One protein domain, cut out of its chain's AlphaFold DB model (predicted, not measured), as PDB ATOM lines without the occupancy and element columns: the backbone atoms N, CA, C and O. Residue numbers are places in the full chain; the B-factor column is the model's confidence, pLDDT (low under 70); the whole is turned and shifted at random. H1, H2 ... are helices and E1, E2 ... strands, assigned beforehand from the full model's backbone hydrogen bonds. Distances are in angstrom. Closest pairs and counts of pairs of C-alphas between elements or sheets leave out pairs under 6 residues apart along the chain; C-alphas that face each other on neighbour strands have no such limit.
ATOM      1  N   ILE A 500     306.598 591.012 459.215       91.75
ATOM      2  CA  ILE A 500     305.472 591.380 460.076       91.75
ATOM      3  C   ILE A 500     304.324 591.911 459.223       91.75
ATOM      4  O   ILE A 500     304.527 592.777 458.377       91.75
ATOM      5  N   GLU A 501     303.126 591.388 459.447       93.81
ATOM      6  CA  GLU A 501     301.940 591.778 458.697       93.81
ATOM      7  C   GLU A 501     300.697 591.717 459.589       93.81
ATOM      8  O   GLU A 501     300.708 591.118 460.669       93.81
ATOM      9  N   ALA A 502     299.596 592.308 459.126       92.00
ATOM     10  CA  ALA A 502     298.317 592.185 459.814       92.00
ATOM     11  C   ALA A 502     297.959 590.706 460.085       92.00
ATOM     12  O   ALA A 502     298.238 589.820 459.262       92.00
ATOM     13  N   LYS A 503     297.299 590.468 461.226       89.75
ATOM     14  CA  LYS A 503     296.955 589.162 461.823       89.75
ATOM     15  C   LYS A 503     298.113 588.390 462.455       89.75
ATOM     16  O   LYS A 503     297.910 587.258 462.901       89.75
ATOM     17  N   ASP A 504     299.317 588.953 462.498       91.06
ATOM     18  CA  ASP A 504     300.390 588.353 463.286       91.06
ATOM     19  C   ASP A 504     300.112 588.512 464.780       91.06
ATOM     20  O   ASP A 504     299.834 589.607 465.259       91.06
ATOM     21  N   TYR A 505     300.243 587.416 465.525       89.62
ATOM     22  CA  TYR A 505     300.280 587.456 466.982       89.62
ATOM     23  C   TYR A 505     301.725 587.621 467.448       89.62
ATOM     24  O   TYR A 505     302.580 586.782 467.159       89.62
ATOM     25  N   ILE A 506     301.988 588.689 468.192       90.38
ATOM     26  CA  ILE A 506     303.306 589.021 468.733       90.38
ATOM     27  C   ILE A 506     303.301 588.972 470.261       90.38
ATOM     28  O   ILE A 506     302.255 589.078 470.907       90.38
ATOM     29  N   VAL A 507     304.493 588.825 470.839       89.75
ATOM     30  CA  VAL A 507     304.734 588.932 472.280       89.75
ATOM     31  C   VAL A 507     305.688 590.092 472.542       89.75
ATOM     32  O   VAL A 507     306.716 590.227 471.877       89.75
ATOM     33  N   PHE A 508     305.348 590.943 473.504       88.19
ATOM     34  CA  PHE A 508     306.206 592.048 473.923       88.19
ATOM     35  C   PHE A 508     307.328 591.496 474.799       88.19
ATOM     36  O   PHE A 508     307.043 590.917 475.840       88.19
ATOM     37  N   ASN A 509     308.591 591.670 474.400       84.00
ATOM     38  CA  ASN A 509     309.739 591.203 475.193       84.00
ATOM     39  C   ASN A 509     310.305 592.274 476.148       84.00
ATOM     40  O   ASN A 509     311.205 592.012 476.942       84.00
ATOM     41  N   THR A 510     309.768 593.492 476.083       77.19
ATOM     42  CA  THR A 510     310.110 594.623 476.953       77.19
ATOM     43  C   THR A 510     308.836 595.344 477.384       77.19
ATOM     44  O   THR A 510     307.804 595.257 476.720       77.19
ATOM     45  N   THR A 511     308.899 596.043 478.519       80.06
ATOM     46  CA  THR A 511     307.810 596.927 478.951       80.06
ATOM     47  C   THR A 511     307.899 598.241 478.179       80.06
ATOM     48  O   THR A 511     308.961 598.864 478.167       80.06
ATOM     49  N   ILE A 512     306.797 598.671 477.564       83.38
ATOM     50  CA  ILE A 512     306.725 599.907 476.772       83.38
ATOM     51  C   ILE A 512     305.585 600.815 477.238       83.38
ATOM     52  O   ILE A 512     304.647 600.375 477.903       83.38
ATOM     53  N   GLN A 513     305.671 602.085 476.855       82.00
ATOM     54  CA  GLN A 513     304.588 603.061 476.938       82.00
ATOM     55  C   GLN A 513     304.169 603.395 475.506       82.00
ATOM     56  O   GLN A 513     305.016 603.798 474.708       82.00
ATOM     57  N   ALA A 514     302.903 603.181 475.160       83.50
ATOM     58  CA  ALA A 514     302.398 603.358 473.800       83.50
ATOM     59  C   ALA A 514     301.076 604.127 473.798       83.50
ATOM     60  O   ALA A 514     300.258 603.971 474.701       83.50
ATOM     61  N   TYR A 515     300.859 604.956 472.782       80.38
ATOM     62  CA  TYR A 515     299.643 605.759 472.651       80.38
ATOM     63  C   TYR A 515     298.605 605.028 471.797       80.38
ATOM     64  O   TYR A 515     298.955 604.137 471.023       80.38
ATOM     65  N   GLY A 516     297.330 605.390 471.939       75.69
ATOM     66  CA  GLY A 516     296.291 604.944 471.008       75.69
ATOM     67  C   GLY A 516     296.507 605.519 469.600       75.69
ATOM     68  O   GLY A 516     297.237 606.502 469.452       75.69
ATOM     69  N   PRO A 517     295.892 604.931 468.560       70.31
ATOM     70  CA  PRO A 517     296.094 605.376 467.193       70.31
ATOM     71  C   PRO A 517     295.644 606.821 466.971       70.31
ATOM     72  O   PRO A 517     294.535 607.196 467.360       70.31
ATOM     73  N   GLY A 518     296.488 607.620 466.312       60.38
ATOM     74  CA  GLY A 518     296.344 609.078 466.165       60.38
ATOM     75  C   GLY A 518     295.153 609.595 465.336       60.38
ATOM     76  O   GLY A 518     295.213 610.715 464.834       60.38
ATOM     77  N   LEU A 519     294.077 608.818 465.155       46.72
ATOM     78  CA  LEU A 519     292.895 609.175 464.354       46.72
ATOM     79  C   LEU A 519     291.569 608.681 464.968       46.72
ATOM     80  O   LEU A 519     290.716 608.129 464.276       46.72
ATOM     81  N   THR A 520     291.363 608.927 466.263       39.22
ATOM     82  CA  THR A 520     290.018 608.937 466.878       39.22
ATOM     83  C   THR A 520     289.782 610.206 467.704       39.22
ATOM     84  O   THR A 520     289.273 610.159 468.809       39.22
ATOM     85  N   GLU A 521     290.114 611.376 467.153       42.66
ATOM     86  CA  GLU A 521     289.573 612.652 467.641       42.66
ATOM     87  C   GLU A 521     288.663 613.252 466.567       42.66
ATOM     88  O   GLU A 521     289.068 614.065 465.743       42.66
ATOM     89  N   ASN A 522     287.410 612.801 466.563       38.75
ATOM     90  CA  ASN A 522     286.291 613.557 465.997       38.75
ATOM     91  C   ASN A 522     285.147 613.703 467.012       38.75
ATOM     92  O   ASN A 522     284.026 614.009 466.615       38.75
ATOM     93  N   ASP A 523     285.418 613.544 468.311       33.59
ATOM     94  CA  ASP A 523     284.418 613.761 469.355       33.59
ATOM     95  C   ASP A 523     284.738 615.014 470.180       33.59
ATOM     96  O   ASP A 523     285.535 615.024 471.111       33.59
ATOM     97  N   VAL A 524     284.076 616.093 469.756       39.47
ATOM     98  CA  VAL A 524     283.518 617.182 470.569       39.47
ATOM     99  C   VAL A 524     284.449 617.780 471.633       39.47
ATOM    100  O   VAL A 524     284.338 617.530 472.831       39.47
ATOM    101  N   SER A 535     297.655 617.553 473.601       45.75
ATOM    102  CA  SER A 535     297.045 616.221 473.533       45.75
ATOM    103  C   SER A 535     296.976 615.662 474.954       45.75
ATOM    104  O   SER A 535     298.002 615.577 475.627       45.75
ATOM    105  N   PHE A 536     295.775 615.319 475.420       47.28
ATOM    106  CA  PHE A 536     295.543 614.712 476.737       47.28
ATOM    107  C   PHE A 536     295.521 613.175 476.678       47.28
ATOM    108  O   PHE A 536     295.029 612.529 477.599       47.28
ATOM    109  N   VAL A 537     296.019 612.574 475.591       55.53
ATOM    110  CA  VAL A 537     296.071 611.115 475.455       55.53
ATOM    111  C   VAL A 537     297.171 610.585 476.368       55.53
ATOM    112  O   VAL A 537     298.357 610.771 476.098       55.53
ATOM    113  N   GLU A 538     296.785 609.930 477.460       58.97
ATOM    114  CA  GLU A 538     297.740 609.275 478.350       58.97
ATOM    115  C   GLU A 538     298.338 608.029 477.674       58.97
ATOM    116  O   GLU A 538     297.614 607.252 477.038       58.97
ATOM    117  N   PRO A 539     299.661 607.810 477.779       74.31
ATOM    118  CA  PRO A 539     300.277 606.607 477.254       74.31
ATOM    119  C   PRO A 539     299.827 605.388 478.055       74.31
ATOM    120  O   PRO A 539     299.768 605.390 479.286       74.31
ATOM    121  N   LYS A 540     299.574 604.300 477.340       78.06
ATOM    122  CA  LYS A 540     299.272 603.005 477.921       78.06
ATOM    123  C   LYS A 540     300.548 602.212 478.165       78.06
ATOM    124  O   LYS A 540     301.309 601.928 477.236       78.06
ATOM    125  N   ARG A 541     300.726 601.758 479.407       81.69
ATOM    126  CA  ARG A 541     301.782 600.812 479.774       81.69
ATOM    127  C   ARG A 541     301.440 599.411 479.274       81.69
ATOM    128  O   ARG A 541     300.386 598.868 479.605       81.69
ATOM    129  N   VAL A 542     302.359 598.802 478.533       82.06
ATOM    130  CA  VAL A 542     302.286 597.406 478.090       82.06
ATOM    131  C   VAL A 542     303.457 596.660 478.701       82.06
ATOM    132  O   VAL A 542     304.608 597.003 478.448       82.06
ATOM    133  N   ASP A 543     303.175 595.664 479.535       77.38
ATOM    134  CA  ASP A 543     304.222 594.915 480.227       77.38
ATOM    135  C   ASP A 543     304.888 593.856 479.339       77.38
ATOM    136  O   ASP A 543     304.272 593.277 478.440       77.38
ATOM    137  N   ASN A 544     306.136 593.529 479.676       81.62
ATOM    138  CA  ASN A 544     306.829 592.364 479.136       81.62
ATOM    139  C   ASN A 544     306.001 591.070 479.329       81.62
ATOM    140  O   ASN A 544     305.495 590.772 480.418       81.62
ATOM    141  N   GLY A 545     305.898 590.278 478.265       81.31
ATOM    142  CA  GLY A 545     305.161 589.025 478.182       81.31
ATOM    143  C   GLY A 545     303.695 589.180 477.780       81.31
ATOM    144  O   GLY A 545     303.004 588.163 477.684       81.31
ATOM    145  N   CYS A 546     303.205 590.405 477.556       84.19
ATOM    146  CA  CYS A 546     301.887 590.630 476.967       84.19
ATOM    147  C   CYS A 546     301.849 590.147 475.512       84.19
ATOM    148  O   CYS A 546     302.850 590.209 474.799       84.19
ATOM    149  N   PHE A 547     300.678 589.691 475.069       88.31
ATOM    150  CA  PHE A 547     300.420 589.345 473.672       88.31
ATOM    151  C   PHE A 547     299.620 590.456 472.993       88.31
ATOM    152  O   PHE A 547     298.834 591.145 473.648       88.31
ATOM    153  N   GLY A 548     299.785 590.586 471.682       90.62
ATOM    154  CA  GLY A 548     298.943 591.442 470.856       90.62
ATOM    155  C   GLY A 548     298.818 590.914 469.433       90.62
ATOM    156  O   GLY A 548     299.696 590.195 468.954       90.62
ATOM    157  N   GLU A 549     297.727 591.273 468.771       92.62
ATOM    158  CA  GLU A 549     297.493 591.014 467.353       92.62
ATOM    159  C   GLU A 549     297.832 592.273 466.547       92.62
ATOM    160  O   GLU A 549     297.345 593.366 466.837       92.62
ATOM    161  N   VAL A 550     298.660 592.139 465.517       94.44
ATOM    162  CA  VAL A 550     298.972 593.229 464.591       94.44
ATOM    163  C   VAL A 550     297.741 593.511 463.731       94.44
ATOM    164  O   VAL A 550     297.310 592.669 462.945       94.44
ATOM    165  N   VAL A 551     297.183 594.711 463.853       94.38
ATOM    166  CA  VAL A 551     296.012 595.158 463.082       94.38
ATOM    167  C   VAL A 551     296.444 595.817 461.778       94.38
ATOM    168  O   VAL A 551     295.834 595.594 460.732       94.38
ATOM    169  N   TYR A 552     297.507 596.618 461.834       93.69
ATOM    170  CA  TYR A 552     298.008 597.379 460.696       93.69
ATOM    171  C   TYR A 552     299.525 597.551 460.777       93.69
ATOM    172  O   TYR A 552     300.081 597.705 461.865       93.69
ATOM    173  N   VAL A 553     300.176 597.544 459.612       93.56
ATOM    174  CA  VAL A 553     301.614 597.769 459.441       93.56
ATOM    175  C   VAL A 553     301.809 598.905 458.443       93.56
ATOM    176  O   VAL A 553     301.296 598.848 457.322       93.56
ATOM    177  N   ASP A 554     302.553 599.936 458.839       92.12
ATOM    178  CA  ASP A 554     302.899 601.050 457.963       92.12
ATOM    179  C   ASP A 554     304.205 600.768 457.213       92.12
ATOM    180  O   ASP A 554     305.312 601.027 457.690       92.12
ATOM    181  N   HIS A 555     304.066 600.256 455.992       88.38
ATOM    182  CA  HIS A 555     305.201 599.986 455.108       88.38
ATOM    183  C   HIS A 555     305.799 601.248 454.463       88.38
ATOM    184  O   HIS A 555     306.849 601.169 453.826       88.38
ATOM    185  N   VAL A 556     305.143 602.410 454.584       88.06
ATOM    186  CA  VAL A 556     305.582 603.668 453.958       88.06
ATOM    187  C   VAL A 556     306.529 604.433 454.879       88.06
ATOM    188  O   VAL A 556     307.516 604.999 454.408       88.06
ATOM    189  N   HIS A 557     306.261 604.425 456.183       89.88
ATOM    190  CA  HIS A 557     306.987 605.227 457.172       89.88
ATOM    191  C   HIS A 557     307.985 604.418 458.012       89.88
ATOM    192  O   HIS A 557     308.229 604.742 459.174       89.88
ATOM    193  N   ILE A 558     308.595 603.379 457.431       91.88
ATOM    194  CA  ILE A 558     309.661 602.611 458.089       91.88
ATOM    195  C   ILE A 558     310.835 603.541 458.419       91.88
ATOM    196  O   ILE A 558     311.369 604.239 457.553       91.88
ATOM    197  N   ILE A 559     311.258 603.534 459.683       93.06
ATOM    198  CA  ILE A 559     312.361 604.362 460.166       93.06
ATOM    199  C   ILE A 559     313.641 603.532 460.115       93.06
ATOM    200  O   ILE A 559     313.786 602.543 460.833       93.06
ATOM    201  N   GLU A 560     314.596 603.967 459.295       93.31
ATOM    202  CA  GLU A 560     315.935 603.383 459.244       93.31
ATOM    203  C   GLU A 560     316.959 604.309 459.909       93.31
ATOM    204  O   GLU A 560     317.024 605.511 459.624       93.31
ATOM    205  N   LYS A 561     317.799 603.748 460.779       92.38
ATOM    206  CA  LYS A 561     318.908 604.459 461.423       92.38
ATOM    207  C   LYS A 561     320.197 603.693 461.191       92.38
ATOM    208  O   LYS A 561     320.299 602.521 461.532       92.38
ATOM    209  N   ALA A 562     321.181 604.356 460.594       91.00
ATOM    210  CA  ALA A 562     322.494 603.775 460.359       91.00
ATOM    211  C   ALA A 562     323.506 604.330 461.365       91.00
ATOM    212  O   ALA A 562     323.675 605.546 461.450       91.00
ATOM    213  N   VAL A 563     324.202 603.440 462.067       88.31
ATOM    214  CA  VAL A 563     325.242 603.773 463.049       88.31
ATOM    215  C   VAL A 563     326.521 603.026 462.680       88.31
ATOM    216  O   VAL A 563     326.473 601.853 462.318       88.31
ATOM    217  N   THR A 564     327.670 603.696 462.748       86.38
ATOM    218  CA  THR A 564     328.972 603.063 462.487       86.38
ATOM    219  C   THR A 564     329.637 602.701 463.810       86.38
ATOM    220  O   THR A 564     330.032 603.594 464.555       86.38
ATOM    221  N   ILE A 565     329.799 601.406 464.079       81.38
ATOM    222  CA  ILE A 565     330.450 600.864 465.278       81.38
ATOM    223  C   ILE A 565     331.693 600.092 464.840       81.38
ATOM    224  O   ILE A 565     331.584 599.152 464.064       81.38
ATOM    225  N   LYS A 566     332.882 600.478 465.325       74.56
ATOM    226  CA  LYS A 566     334.161 599.791 465.026       74.56
ATOM    227  C   LYS A 566     334.379 599.511 463.522       74.56
ATOM    228  O   LYS A 566     334.766 598.415 463.149       74.56
ATOM    229  N   GLU A 567     334.119 600.512 462.677       80.00
ATOM    230  CA  GLU A 567     334.209 600.439 461.200       80.00
ATOM    231  C   GLU A 567     333.134 599.577 460.504       80.00
ATOM    232  O   GLU A 567     333.068 599.560 459.274       80.00
ATOM    233  N   GLU A 568     332.221 598.953 461.251       83.38
ATOM    234  CA  GLU A 568     331.049 598.259 460.715       83.38
ATOM    235  C   GLU A 568     329.813 599.164 460.730       83.38
ATOM    236  O   GLU A 568     329.505 599.833 461.719       83.38
ATOM    237  N   LYS A 569     329.076 599.190 459.615       89.00
ATOM    238  CA  LYS A 569     327.820 599.938 459.503       89.00
ATOM    239  C   LYS A 569     326.654 599.049 459.929       89.00
ATOM    240  O   LYS A 569     326.290 598.126 459.204       89.00
ATOM    241  N   VAL A 570     326.039 599.379 461.055       90.56
ATOM    242  CA  VAL A 570     324.832 598.729 461.570       90.56
ATOM    243  C   VAL A 570     323.604 599.522 461.126       90.56
ATOM    244  O   VAL A 570     323.586 600.748 461.231       90.56
ATOM    245  N   ILE A 571     322.585 598.835 460.606       92.25
ATOM    246  CA  ILE A 571     321.311 599.441 460.198       92.25
ATOM    247  C   ILE A 571     320.223 598.915 461.125       92.25
ATOM    248  O   ILE A 571     319.981 597.711 461.173       92.25
ATOM    249  N   LEU A 572     319.567 599.826 461.833       93.00
ATOM    250  CA  LEU A 572     318.416 599.548 462.677       93.00
ATOM    251  C   LEU A 572     317.146 599.936 461.936       93.00
ATOM    252  O   LEU A 572     317.070 601.039 461.383       93.00
ATOM    253  N   ARG A 573     316.157 599.047 461.941       93.12
ATOM    254  CA  ARG A 573     314.879 599.256 461.261       93.12
ATOM    255  C   ARG A 573     313.712 599.144 462.223       93.12
ATOM    256  O   ARG A 573     313.553 598.138 462.911       93.12
ATOM    257  N   PHE A 574     312.882 600.176 462.232       93.69
ATOM    258  CA  PHE A 574     311.708 600.283 463.084       93.69
ATOM    259  C   PHE A 574     310.462 600.413 462.213       93.69
ATOM    260  O   PHE A 574     310.369 601.330 461.392       93.69
ATOM    261  N   ILE A 575     309.521 599.490 462.386       93.94
ATOM    262  CA  ILE A 575     308.307 599.383 461.577       93.94
ATOM    263  C   ILE A 575     307.124 599.893 462.409       93.94
ATOM    264  O   ILE A 575     306.796 599.268 463.423       93.94
ATOM    265  N   PRO A 576     306.469 601.001 462.023       93.88
ATOM    266  CA  PRO A 576     305.273 601.463 462.715       93.88
ATOM    267  C   PRO A 576     304.127 600.464 462.551       93.88
ATOM    268  O   PRO A 576     303.794 600.059 461.436       93.88
ATOM    269  N   CYS A 577     303.531 600.059 463.670       93.81
ATOM    270  CA  CYS A 577     302.445 599.089 463.713       93.81
ATOM    271  C   CYS A 577     301.325 599.564 464.644       93.81
ATOM    272  O   CYS A 577     301.588 600.151 465.698       93.81
ATOM    273  N   GLN A 578     300.084 599.231 464.286       94.62
ATOM    274  CA  GLN A 578     298.951 599.252 465.207       94.62
ATOM    275  C   GLN A 578     298.717 597.841 465.732       94.62
ATOM    276  O   GLN A 578     298.549 596.904 464.945       94.62
ATOM    277  N   ILE A 579     298.706 597.683 467.051       93.88
ATOM    278  CA  ILE A 579     298.586 596.384 467.716       93.88
ATOM    279  C   ILE A 579     297.382 596.411 468.649       93.88
ATOM    280  O   ILE A 579     297.262 597.291 469.498       93.88
ATOM    281  N   LYS A 580     296.503 595.423 468.497       93.06
ATOM    282  CA  LYS A 580     295.381 595.164 469.388       93.06
ATOM    283  C   LYS A 580     295.849 594.288 470.546       93.06
ATOM    284  O   LYS A 580     296.351 593.185 470.337       93.06
ATOM    285  N   LEU A 581     295.711 594.785 471.765       89.12
ATOM    286  CA  LEU A 581     296.064 594.076 472.990       89.12
ATOM    287  C   LEU A 581     294.933 593.138 473.433       89.12
ATOM    288  O   LEU A 581     293.805 593.217 472.956       89.12
ATOM    289  N   GLN A 582     295.231 592.270 474.402       82.88
ATOM    290  CA  GLN A 582     294.267 591.311 474.966       82.88
ATOM    291  C   GLN A 582     293.047 591.954 475.640       82.88
ATOM    292  O   GLN A 582     292.037 591.290 475.832       82.88
ATOM    293  N   ASP A 583     293.144 593.223 476.036       79.88
ATOM    294  CA  ASP A 583     292.024 593.990 476.585       79.88
ATOM    295  C   ASP A 583     291.294 594.812 475.514       79.88
ATOM    296  O   ASP A 583     290.657 595.814 475.825       79.88
ATOM    297  N   GLU A 584     291.422 594.394 474.251       83.69
ATOM    298  CA  GLU A 584     290.788 594.964 473.060       83.69
ATOM    299  C   GLU A 584     291.262 596.373 472.671       83.69
ATOM    300  O   GLU A 584     290.899 596.872 471.607       83.69
ATOM    301  N   SER A 585     292.108 597.007 473.483       84.81
ATOM    302  CA  SER A 585     292.686 598.310 473.154       84.81
ATOM    303  C   SER A 585     293.666 598.226 471.985       84.81
ATOM    304  O   SER A 585     294.366 597.229 471.814       84.81
ATOM    305  N   ILE A 586     293.747 599.298 471.200       89.12
ATOM    306  CA  ILE A 586     294.688 599.413 470.085       89.12
ATOM    307  C   ILE A 586     295.755 600.433 470.460       89.12
ATOM    308  O   ILE A 586     295.429 601.530 470.913       89.12
ATOM    309  N   ILE A 587     297.017 600.072 470.252       91.44
ATOM    310  CA  ILE A 587     298.173 600.947 470.455       91.44
ATOM    311  C   ILE A 587     298.929 601.159 469.146       91.44
ATOM    312  O   ILE A 587     298.979 600.261 468.306       91.44
ATOM    313  N   GLU A 588     299.576 602.310 469.013       90.94
ATOM    314  CA  GLU A 588     300.595 602.590 468.006       90.94
ATOM    315  C   GLU A 588     301.988 602.484 468.624       90.94
ATOM    316  O   GLU A 588     302.297 603.102 469.647       90.94
ATOM    317  N   THR A 589     302.844 601.673 468.006       91.81
ATOM    318  CA  THR A 589     304.229 601.501 468.448       91.81
ATOM    319  C   THR A 589     305.146 601.112 467.291       91.81
ATOM    320  O   THR A 589     304.700 600.807 466.184       91.81
ATOM    321  N   LEU A 590     306.451 601.149 467.544       91.56
ATOM    322  CA  LEU A 590     307.488 600.778 466.592       91.56
ATOM    323  C   LEU A 590     307.975 599.362 466.895       91.56
ATOM    324  O   LEU A 590     308.575 599.111 467.940       91.56
ATOM    325  N   VAL A 591     307.762 598.440 465.961       92.00
ATOM    326  CA  VAL A 591     308.320 597.090 466.048       92.00
ATOM    327  C   VAL A 591     309.756 597.112 465.537       92.00
ATOM    328  O   VAL A 591     310.027 597.555 464.421       92.00
ATOM    329  N   PHE A 592     310.686 596.626 466.357       92.25
ATOM    330  CA  PHE A 592     312.097 596.573 465.998       92.25
ATOM    331  C   PHE A 592     312.396 595.338 465.132       92.25
ATOM    332  O   PHE A 592     312.427 594.205 465.619       92.25
ATOM    333  N   GLU A 593     312.604 595.557 463.830       91.44
ATOM    334  CA  GLU A 593     312.692 594.496 462.819       91.44
ATOM    335  C   GLU A 593     313.918 593.592 463.020       91.44
ATOM    336  O   GLU A 593     313.805 592.373 462.895       91.44
ATOM    337  N   ASN A 594     315.079 594.168 463.359       90.81
ATOM    338  CA  ASN A 594     316.314 593.406 463.587       90.81
ATOM    339  C   ASN A 594     316.111 592.332 464.665       90.81
ATOM    340  O   ASN A 594     316.481 591.176 464.471       90.81
ATOM    341  N   TYR A 595     315.462 592.712 465.769       89.06
ATOM    342  CA  TYR A 595     315.148 591.795 466.857       89.06
ATOM    343  C   TYR A 595     314.153 590.718 466.422       89.06
ATOM    344  O   TYR A 595     314.390 589.533 466.638       89.06
ATOM    345  N   LEU A 596     313.078 591.119 465.736       88.12
ATOM    346  CA  LEU A 596     312.038 590.206 465.257       88.12
ATOM    347  C   LEU A 596     312.585 589.134 464.297       88.12
ATOM    348  O   LEU A 596     312.103 588.002 464.283       88.12
ATOM    349  N   LYS A 597     313.593 589.486 463.491       86.81
ATOM    350  CA  LYS A 597     314.248 588.576 462.538       86.81
ATOM    351  C   LYS A 597     315.321 587.692 463.170       86.81
ATOM    352  O   LYS A 597     315.783 586.761 462.507       86.81
ATOM    353  N   SER A 598     315.720 587.955 464.412       87.25
ATOM    354  CA  SER A 598     316.740 587.166 465.093       87.25
ATOM    355  C   SER A 598     316.183 585.793 465.490       87.25
ATOM    356  O   SER A 598     315.275 585.715 466.319       87.25
ATOM    357  N   PRO A 599     316.726 584.676 464.967       81.69
ATOM    358  CA  PRO A 599     316.253 583.337 465.326       81.69
ATOM    359  C   PRO A 599     316.557 582.976 466.787       81.69
ATOM    360  O   PRO A 599     315.924 582.078 467.338       81.69
ATOM    361  N   LEU A 600     317.517 583.664 467.412       81.94
ATOM    362  CA  LEU A 600     317.893 583.460 468.810       81.94
ATOM    363  C   LEU A 600     317.128 584.374 469.769       81.94
ATOM    364  O   LEU A 600     317.207 584.160 470.975       81.94
ATOM    365  N   ASN A 601     316.343 585.328 469.249       78.25
ATOM    366  CA  ASN A 601     315.671 586.359 470.041       78.25
ATOM    367  C   ASN A 601     316.668 587.233 470.838       78.25
ATOM    368  O   ASN A 601     316.392 587.665 471.957       78.25
ATOM    369  N   GLU A 602     317.841 587.473 470.250       81.56
ATOM    370  CA  GLU A 602     318.947 588.263 470.800       81.56
ATOM    371  C   GLU A 602     319.505 589.193 469.717       81.56
ATOM    372  O   GLU A 602     319.474 588.862 468.526       81.56
ATOM    373  N   LEU A 603     320.007 590.356 470.126       82.31
ATOM    374  CA  LEU A 603     320.708 591.290 469.246       82.31
ATOM    375  C   LEU A 603     322.206 591.005 469.281       82.31
ATOM    376  O   LEU A 603     322.749 590.649 470.326       82.31
ATOM    377  N   GLY A 604     322.897 591.224 468.163       82.50
ATOM    378  CA  GLY A 604     324.358 591.218 468.182       82.50
ATOM    379  C   GLY A 604     324.910 592.384 469.009       82.50
ATOM    380  O   GLY A 604     324.313 593.454 469.048       82.50
ATOM    381  N   MET A 605     326.097 592.236 469.603       80.56
ATOM    382  CA  MET A 605     326.720 593.287 470.428       80.56
ATOM    383  C   MET A 605     326.807 594.652 469.710       80.56
ATOM    384  O   MET A 605     326.509 595.688 470.295       80.56
ATOM    385  N   ASN A 606     327.155 594.670 468.416       83.31
ATOM    386  CA  ASN A 606     327.190 595.910 467.630       83.31
ATOM    387  C   ASN A 606     325.783 596.491 467.380       83.31
ATOM    388  O   ASN A 606     325.644 597.709 467.304       83.31
ATOM    389  N   GLU A 607     324.747 595.650 467.277       85.94
ATOM    390  CA  GLU A 607     323.347 596.089 467.186       85.94
ATOM    391  C   GLU A 607     322.844 596.655 468.506       85.94
ATOM    392  O   GLU A 607     322.159 597.669 468.480       85.94
ATOM    393  N   ILE A 608     323.229 596.064 469.638       81.44
ATOM    394  CA  ILE A 608     322.928 596.578 470.981       81.44
ATOM    395  C   ILE A 608     323.517 597.980 471.147       81.44
ATOM    396  O   ILE A 608     322.787 598.921 471.453       81.44
ATOM    397  N   ILE A 609     324.811 598.137 470.852       78.50
ATOM    398  CA  ILE A 609     325.499 599.430 470.935       78.50
ATOM    399  C   ILE A 609     324.854 600.442 469.977       78.50
ATOM    400  O   ILE A 609     324.577 601.578 470.354       78.50
ATOM    401  N   ALA A 610     324.589 600.049 468.727       85.31
ATOM    402  CA  ALA A 610     323.934 600.926 467.758       85.31
ATOM    403  C   ALA A 610     322.527 601.338 468.212       85.31
ATOM    404  O   ALA A 610     322.153 602.498 468.050       85.31
ATOM    405  N   TYR A 611     321.759 600.404 468.773       84.56
ATOM    406  CA  TYR A 611     320.417 600.633 469.303       84.56
ATOM    407  C   TYR A 611     320.439 601.641 470.448       84.56
ATOM    408  O   TYR A 611     319.658 602.589 470.437       84.56
ATOM    409  N   GLN A 612     321.403 601.513 471.355       77.12
ATOM    410  CA  GLN A 612     321.635 602.473 472.431       77.12
ATOM    411  C   GLN A 612     322.028 603.873 471.940       77.12
ATOM    412  O   GLN A 612     321.606 604.847 472.540       77.12
ATOM    413  N   TYR A 613     322.793 604.001 470.849       78.75
ATOM    414  CA  TYR A 613     323.108 605.317 470.268       78.75
ATOM    415  C   TYR A 613     321.899 606.026 469.640       78.75
ATOM    416  O   TYR A 613     321.966 607.230 469.383       78.75
ATOM    417  N   VAL A 614     320.859 605.273 469.274       80.50
ATOM    418  CA  VAL A 614     319.683 605.782 468.557       80.50
ATOM    419  C   VAL A 614     318.531 606.127 469.498       80.50
ATOM    420  O   VAL A 614     317.754 607.024 469.156       80.50
ATOM    421  N   LEU A 615     318.416 605.419 470.626       69.00
ATOM    422  CA  LEU A 615     317.537 605.775 471.744       69.00
ATOM    423  C   LEU A 615     318.040 607.032 472.458       69.00
ATOM    424  O   LEU A 615     317.167 607.829 472.872       69.00
TER     425      LEU A 615
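AT A GLANCE: This is residues 500 to 524 and 535 to 615 of the 615 residues of the protein "NERD domain-containing protein" of Virgibacillus sp. SK37 (UniProt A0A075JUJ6). A long strand hairpin, E5 and E6, makes an arm with H2 packed across it; E6 runs on into a small, strongly twisted body of strands, where it pairs with E7 and, around its bend at residue 578, also with E4, which pairs with E1. The short pair E2 and E3 sits beside E7, and residues 519 to 524 stick out at the end away from the arm. The printed part has 106 residues: E1 to E7, then H1 and H2, mixed in class. Neighbour strands are antiparallel. It is only just compact, close to loose, with a radius of gyration of the C-alphas of 15.2 A and spans of 54 by 27 by 23 A.

IN THESE COORDINATES: Find E1 at C-alpha 505 (300.280, 587.456, 466.982), running to 507; E2 is residues 512 to 514. After the cut come E3, 540 to 542, E4, 547 to 553, 16.6 A, and E5, 559 to 565, 19.1 A. E6, 568 to 581, spans 37.3 A and bends by 63 degrees at 578. E7 is 586 to 592, 18.1 A; H1 is 593 to 597; H2, 605 to 614, ends at C-alpha 614 (319.683, 605.782, 468.557).

HOW THE PARTS SIT: Start at E6: E4 and E5 lie on one side of it, E7 on the other side. Look at N 561 and O 572, 2.9 A, in the hairpin E5 and E6; N 577 and O 589, 2.9 A, in the hairpin E6 and E7; N 549 and O 580, 2.8 A, for E4 and E6; N 506 and O 548, 2.8 A, for E1 and E4. E2 and E3 have N 514 and O 540 at 2.9 A; the closest C-alphas of E2 and E7 are Ala 514 and Ile 587, 5.9 A. H2 is on the sheet, height 7.0 A, and runs across E6 at 71 degrees on the local plane; its closest C-alpha pair with E5 is Val 563 and Ala 610, 5.7 A. H1 is at the sheet's level. In H1 and H2 every O i to N i+4 pair is within hydrogen-bond range.

THE WHOLE: The C-alphas farthest apart are Val 524 and Glu 567, 54.2 A. Residues 525 to 534 are not printed; C-alphas 524 and 535 are 13.9 A apart. Of the links printed whole, none is long. Confidence is under 70 at residues 518 to 524, 535 to 538 and 615.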